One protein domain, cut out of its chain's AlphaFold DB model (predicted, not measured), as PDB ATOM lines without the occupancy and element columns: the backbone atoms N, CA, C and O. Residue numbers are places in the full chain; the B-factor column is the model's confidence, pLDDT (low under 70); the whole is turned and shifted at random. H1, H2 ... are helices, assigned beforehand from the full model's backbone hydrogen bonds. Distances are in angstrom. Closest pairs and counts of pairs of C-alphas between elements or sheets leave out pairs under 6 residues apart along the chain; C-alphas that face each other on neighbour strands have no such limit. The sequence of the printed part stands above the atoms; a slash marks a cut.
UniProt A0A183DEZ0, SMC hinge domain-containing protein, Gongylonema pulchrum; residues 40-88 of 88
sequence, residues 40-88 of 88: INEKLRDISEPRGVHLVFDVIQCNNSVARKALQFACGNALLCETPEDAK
ATOM      1  N   ILE A  40      18.245 -55.379  46.779       94.25
ATOM      2  CA  ILE A  40      17.262 -54.384  46.360       94.25
ATOM      3  C   ILE A  40      16.128 -54.369  47.386       94.25
ATOM      4  O   ILE A  40      15.634 -55.419  47.799       94.25
ATOM      5  N   ASN A  41      15.734 -53.179  47.830       95.12
ATOM      6  CA  ASN A  41      14.583 -53.010  48.698       95.12
ATOM      7  C   ASN A  41      13.316 -53.043  47.844       95.12
ATOM      8  O   ASN A  41      12.911 -52.031  47.279       95.12
ATOM      9  N   GLU A  42      12.693 -54.215  47.791       93.50
ATOM     10  CA  GLU A  42      11.470 -54.479  47.028       93.50
ATOM     11  C   GLU A  42      10.333 -53.495  47.335       93.50
ATOM     12  O   GLU A  42       9.601 -53.111  46.433       93.50
ATOM     13  N   LYS A  43      10.259 -52.972  48.567       93.75
ATOM     14  CA  LYS A  43       9.245 -51.978  48.964       93.75
ATOM     15  C   LYS A  43       9.330 -50.671  48.172       93.75
ATOM     16  O   LYS A  43       8.371 -49.912  48.141       93.75
ATOM     17  N   LEU A  44      10.480 -50.376  47.566       92.88
ATOM     18  CA  LEU A  44      10.655 -49.184  46.736       92.88
ATOM     19  C   LEU A  44       9.955 -49.310  45.375       92.88
ATOM     20  O   LEU A  44       9.727 -48.295  44.729       92.88
ATOM     21  N   ARG A  45       9.591 -50.529  44.950       93.19
ATOM     22  CA  ARG A  45       8.771 -50.755  43.748       93.19
ATOM     23  C   ARG A  45       7.298 -50.417  43.968       93.19
ATOM     24  O   ARG A  45       6.593 -50.169  42.998       93.19
ATOM     25  N   ASP A  46       6.859 -50.387  45.224       92.44
ATOM     26  CA  ASP A  46       5.470 -50.109  45.600       92.44
ATOM     27  C   ASP A  46       5.170 -48.602  45.703       92.44
ATOM     28  O   ASP A  46       4.050 -48.213  46.037       92.44
ATOM     29  N   ILE A  47       6.156 -47.735  45.443       89.56
ATOM     30  CA  ILE A  47       5.958 -46.283  45.441       89.56
ATOM     31  C   ILE A  47       5.052 -45.925  44.259       89.56
ATOM     32  O   ILE A  47       5.461 -45.969  43.104       89.56
ATOM     33  N   SER A  48       3.804 -45.576  44.566       86.31
ATOM     34  CA  SER A  48       2.804 -45.175  43.571       86.31
ATOM     35  C   SER A  48       2.650 -43.660  43.434       86.31
ATOM     36  O   SER A  48       2.119 -43.197  42.430       86.31
ATOM     37  N   GLU A  49       3.065 -42.902  44.453       88.19
ATOM     38  CA  GLU A  49       2.998 -41.441  44.496       88.19
ATOM     39  C   GLU A  49       4.321 -40.886  45.071       88.19
ATOM     40  O   GLU A  49       4.722 -41.318  46.159       88.19
ATOM     41  N   PRO A  50       5.001 -39.946  44.384       87.00
ATOM     42  CA  PRO A  50       4.670 -39.422  43.055       87.00
ATOM     43  C   PRO A  50       4.712 -40.507  41.967       87.00
ATOM     44  O   PRO A  50       5.341 -41.557  42.121       87.00
ATOM     45  N   ARG A  51       3.965 -40.288  40.883       87.12
ATOM     46  CA  ARG A  51       3.881 -41.243  39.769       87.12
ATOM     47  C   ARG A  51       5.201 -41.306  39.001       87.12
ATOM     48  O   ARG A  51       5.968 -40.353  38.989       87.12
ATOM     49  N   GLY A  52       5.445 -42.437  38.339       87.12
ATOM     50  CA  GLY A  52       6.634 -42.619  37.495       87.12
ATOM     51  C   GLY A  52       7.931 -42.845  38.278       87.12
ATOM     52  O   GLY A  52       9.017 -42.727  37.712       87.12
ATOM     53  N   VAL A  53       7.836 -43.180  39.570       93.19
ATOM     54  CA  VAL A  53       8.996 -43.550  40.384       93.19
ATOM     55  C   VAL A  53       9.339 -45.021  40.173       93.19
ATOM     56  O   VAL A  53       8.522 -45.911  40.406       93.19
ATOM     57  N   HIS A  54      10.572 -45.289  39.751       93.75
ATOM     58  CA  HIS A  54      11.057 -46.644  39.491       93.75
ATOM     59  C   HIS A  54      12.466 -46.842  40.041       93.75
ATOM     60  O   HIS A  54      13.267 -45.912  40.093       93.75
ATOM     61  N   LEU A  55      12.822 -48.073  40.407       95.56
ATOM     62  CA  LEU A  55      14.216 -48.399  40.696       95.56
ATOM     63  C   LEU A  55      15.051 -48.298  39.419       95.56
ATOM     64  O   LEU A  55      14.713 -48.888  38.392       95.56
ATOM     65  N   VAL A  56      16.206 -47.636  39.506       95.62
ATOM     66  CA  VAL A  56      17.154 -47.531  38.382       95.62
ATOM     67  C   VAL A  56      17.585 -48.920  37.889       95.62
ATOM     68  O   VAL A  56      17.801 -49.137  36.699       95.62
ATOM     69  N   PHE A  57      17.668 -49.889  38.801       94.75
ATOM     70  CA  PHE A  57      17.982 -51.275  38.467       94.75
ATOM     71  C   PHE A  57      16.960 -51.923  37.514       94.75
ATOM     72  O   PHE A  57      17.344 -52.764  36.703       94.75
ATOM     73  N   ASP A  58      15.684 -51.532  37.584       93.00
ATOM     74  CA  ASP A  58      14.605 -52.145  36.799       93.00
ATOM     75  C   ASP A  58      14.475 -51.542  35.397       93.00
ATOM     76  O   ASP A  58      14.034 -52.221  34.471       93.00
ATOM     77  N   VAL A  59      14.896 -50.289  35.215       93.88
ATOM     78  CA  VAL A  59      14.818 -49.601  33.916       93.88
ATOM     79  C   VAL A  59      15.998 -49.928  32.995       93.88
ATOM     80  O   VAL A  59      15.911 -49.732  31.783       93.88
ATOM     81  N   ILE A  60      17.108 -50.442  33.537       93.88
ATOM     82  CA  ILE A  60      18.293 -50.788  32.745       93.88
ATOM     83  C   ILE A  60      18.171 -52.217  32.205       93.88
ATOM     84  O   ILE A  60      18.217 -53.204  32.941       93.88
ATOM     85  N   GLN A  61      18.100 -52.339  30.880       93.12
ATOM     86  CA  GLN A  61      18.112 -53.630  30.199       93.12
ATOM     87  C   GLN A  61      19.541 -54.170  30.093       93.12
ATOM     88  O   GLN A  61      20.374 -53.653  29.350       93.12
ATOM     89  N   CYS A  62      19.830 -55.238  30.836       89.75
ATOM     90  CA  CYS A  62      21.109 -55.937  30.775       89.75
ATOM     91  C   CYS A  62      20.925 -57.317  30.138       89.75
ATOM     92  O   CYS A  62      20.433 -58.247  30.778       89.75
ATOM     93  N   ASN A  63      21.354 -57.449  28.882       90.06
ATOM     94  CA  ASN A  63      21.254 -58.703  28.126       90.06
ATOM     95  C   ASN A  63      22.226 -59.782  28.630       90.06
ATOM     96  O   ASN A  63      22.048 -60.962  28.344       90.06
ATOM     97  N   ASN A  64      23.255 -59.389  29.386       91.31
ATOM     98  CA  ASN A  64      24.200 -60.309  29.998       91.31
ATOM     99  C   ASN A  64      23.795 -60.581  31.454       91.31
ATOM    100  O   ASN A  64      24.043 -59.769  32.346       91.31
ATOM    101  N   SER A  65      23.203 -61.750  31.701       89.38
ATOM    102  CA  SER A  65      22.748 -62.156  33.036       89.38
ATOM    103  C   SER A  65      23.879 -62.216  34.068       89.38
ATOM    104  O   SER A  65      23.653 -61.912  35.238       89.38
ATOM    105  N   VAL A  66      25.103 -62.532  33.640       89.50
ATOM    106  CA  VAL A  66      26.294 -62.606  34.500       89.50
ATOM    107  C   VAL A  66      26.678 -61.212  35.012       89.50
ATOM    108  O   VAL A  66      27.004 -61.042  36.186       89.50
ATOM    109  N   ALA A  67      26.535 -60.181  34.176       91.25
ATOM    110  CA  ALA A  67      26.814 -58.792  34.548       91.25
ATOM    111  C   ALA A  67      25.723 -58.154  35.430       91.25
ATOM    112  O   ALA A  67      25.934 -57.078  35.994       91.25
ATOM    113  N   ARG A  68      24.570 -58.814  35.615       92.62
ATOM    114  CA  ARG A  68      23.439 -58.278  36.391       92.62
ATOM    115  C   ARG A  68      23.810 -57.964  37.846       92.62
ATOM    116  O   ARG A  68      23.309 -56.995  38.409       92.62
ATOM    117  N   LYS A  69      24.735 -58.723  38.442       94.12
ATOM    118  CA  LYS A  69      25.251 -58.451  39.795       94.12
ATOM    119  C   LYS A  69      26.071 -57.153  39.851       94.12
ATOM    120  O   LYS A  69      25.933 -56.387  40.799       94.12
ATOM    121  N   ALA A  70      26.870 -56.861  38.824       95.56
ATOM    122  CA  ALA A  70      27.582 -55.585  38.722       95.56
ATOM    123  C   ALA A  70      26.617 -54.408  38.510       95.56
ATOM    124  O   ALA A  70      26.824 -53.336  39.076       95.56
ATOM    125  N   LEU A  71      25.524 -54.622  37.771       94.88
ATOM    126  CA  LEU A  71      24.465 -53.623  37.642       94.88
ATOM    127  C   LEU A  71      23.810 -53.321  38.999       94.88
ATOM    128  O   LEU A  71      23.668 -52.161  39.367       94.88
ATOM    129  N   GLN A  72      23.479 -54.353  39.780       95.12
ATOM    130  CA  GLN A  72      22.929 -54.179  41.128       95.12
ATOM    131  C   GLN A  72      23.891 -53.415  42.043       95.12
ATOM    132  O   GLN A  72      23.459 -52.555  42.806       95.12
ATOM    133  N   PHE A  73      25.192 -53.707  41.958       95.38
ATOM    134  CA  PHE A  73      26.224 -52.975  42.690       95.38
ATOM    135  C   PHE A  73      26.234 -51.482  42.339       95.38
ATOM    136  O   PHE A  73      26.291 -50.646  43.237       95.38
ATOM    137  N   ALA A  74      26.164 -51.157  41.047       94.38
ATOM    138  CA  ALA A  74      26.222 -49.782  40.567       94.38
ATOM    139  C   ALA A  74      24.944 -48.986  40.880       94.38
ATOM    140  O   ALA A  74      25.028 -47.827  41.277       94.38
ATOM    141  N   CYS A  75      23.767 -49.595  40.709       94.69
ATOM    142  CA  CYS A  75      22.481 -48.922  40.898       94.69
ATOM    143  C   CYS A  75      22.044 -48.877  42.366       94.69
ATOM    144  O   CYS A  75      21.478 -47.883  42.816       94.69
ATOM    145  N   GLY A  76      22.266 -49.961  43.115       94.06
ATOM    146  CA  GLY A  76      21.710 -50.126  44.454       94.06
ATOM    147  C   GLY A  76      20.200 -49.863  44.490       94.06
ATOM    148  O   GLY A  76      19.462 -50.292  43.608       94.06
ATOM    149  N   ASN A  77      19.759 -49.118  45.503       95.38
ATOM    150  CA  ASN A  77      18.366 -48.700  45.690       95.38
ATOM    151  C   ASN A  77      18.084 -47.295  45.132       95.38
ATOM    152  O   ASN A  77      17.223 -46.591  45.654       95.38
ATOM    153  N   ALA A  78      18.847 -46.852  44.127       95.44
ATOM    154  CA  ALA A  78      18.590 -45.573  43.481       95.44
ATOM    155  C   ALA A  78      17.217 -45.580  42.797       95.44
ATOM    156  O   ALA A  78      16.841 -46.558  42.142       95.44
ATOM    157  N   LEU A  79      16.502 -44.468  42.940       95.19
ATOM    158  CA  LEU A  79      15.216 -44.223  42.306       95.19
ATOM    159  C   LEU A  79      15.383 -43.253  41.138       95.19
ATOM    160  O   LEU A  79      16.217 -42.348  41.169       95.19
ATOM    161  N   LEU A  80      14.585 -43.484  40.108       94.31
ATOM    162  CA  LEU A  80      14.359 -42.605  38.978       94.31
ATOM    163  C   LEU A  80      12.975 -41.983  39.159       94.31
ATOM    164  O   LEU A  80      12.022 -42.722  39.392       94.31
ATOM    165  N   CYS A  81      12.885 -40.666  39.012       93.38
ATOM    166  CA  CYS A  81      11.632 -39.912  38.980       93.38
ATOM    167  C   CYS A  81      11.560 -39.115  37.667       93.38
ATOM    168  O   CYS A  81      12.593 -38.878  37.032       93.38
ATOM    169  N   GLU A  82      10.363 -38.688  37.261       90.75
ATOM    170  CA  GLU A  82      10.169 -37.944  36.008       90.75
ATOM    171  C   GLU A  82      10.621 -36.484  36.116       90.75
ATOM    172  O   GLU A  82      11.230 -35.955  35.182       90.75
ATOM    173  N   THR A  83      10.345 -35.837  37.253       91.88
ATOM    174  CA  THR A  83      10.653 -34.419  37.462       91.88
ATOM    175  C   THR A  83      11.623 -34.193  38.626       91.88
ATOM    176  O   THR A  83      11.683 -34.995  39.563       91.88
ATOM    177  N   PRO A  84      12.400 -33.093  38.609       89.62
ATOM    178  CA  PRO A  84      13.222 -32.694  39.751       89.62
ATOM    179  C   PRO A  84      12.411 -32.424  41.024       89.62
ATOM    180  O   PRO A  84      12.936 -32.584  42.125       89.62
ATOM    181  N   GLU A  85      11.157 -31.992  40.891       91.00
ATOM    182  CA  GLU A  85      10.243 -31.754  42.006       91.00
ATOM    183  C   GLU A  85       9.890 -33.054  42.738       91.00
ATOM    184  O   GLU A  85       9.885 -33.055  43.967       91.00
ATOM    185  N   ASP A  86       9.689 -34.152  42.001       89.19
ATOM    186  CA  ASP A  86       9.409 -35.490  42.552       89.19
ATOM    187  C   ASP A  86      10.627 -36.130  43.237       89.19
ATOM    188  O   ASP A  86      10.493 -37.102  43.979       89.19
ATOM    189  N   ALA A  87      11.831 -35.624  42.954       87.94
ATOM    190  CA  ALA A  87      13.092 -36.139  43.490       87.94
ATOM    191  C   ALA A  87      13.527 -35.470  44.810       87.94
ATOM    192  O   ALA A  87      14.577 -35.832  45.350       87.94
ATOM    193  N   LYS A  88      12.774 -34.474  45.294       79.81
ATOM    194  CA  LYS A  88      13.031 -33.791  46.572       79.81
ATOM    195  C   LYS A  88      12.558 -34.613  47.764       79.81
ATOM    196  O   LYS A  88      13.303 -34.607  48.771       79.81
TER     197      LYS A  88
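This is residues 40 to 88 of the 88 residues of the protein "SMC hinge domain-containing protein" of Gongylonema pulchrum (UniProt A0A183DEZ0). This domain has little regular structure: it is an elongated run of loops with three short helices, H3 packed on H2 towards one end and H1 apart from both. Residues 76 to 88, with no named element, lead from H3 to the other end, and on the way residues 79 to 80 pair antiparallel with residues 54 to 55. The 49 printed residues hold H1, H2 and H3 in that order and no named strand; the class is all helix, with 17 residues in named elements. The whole is only just loose, close to compact, with a radius of gyration of the C-alphas of 11.7 A and spans of 35 by 19 by 15 A.

Find C-alpha 68 at (23.439, -58.278, 36.391); from there H3, residues 68 to 75, runs 10.4 A to C-alpha 75 at (22.481, -48.922, 40.898). H2 is residues 56 to 59, 5.4 A long. H1, residues 42 to 46, runs 7.6 A from C-alpha 42 at (11.470, -54.479, 47.028).

Look at Phe 57 and Cys 75: H2 and H3 touch there, their closest C-alphas 5.6 A apart. H1 is apart from H2 and from H3. In H3 every O i to N i+4 pair is within hydrogen-bond range; H1 has 0 of 1, but 2 of 2 O i to N i+3 pairs, and H2 is too short for an O i to N i+4 pair.

The farthest C-alphas, of Val 66 and Glu 85, are 35.6 A apart. The printed part has no cut, both links between helices are short, and no printed residue is under 70 in pLDDT.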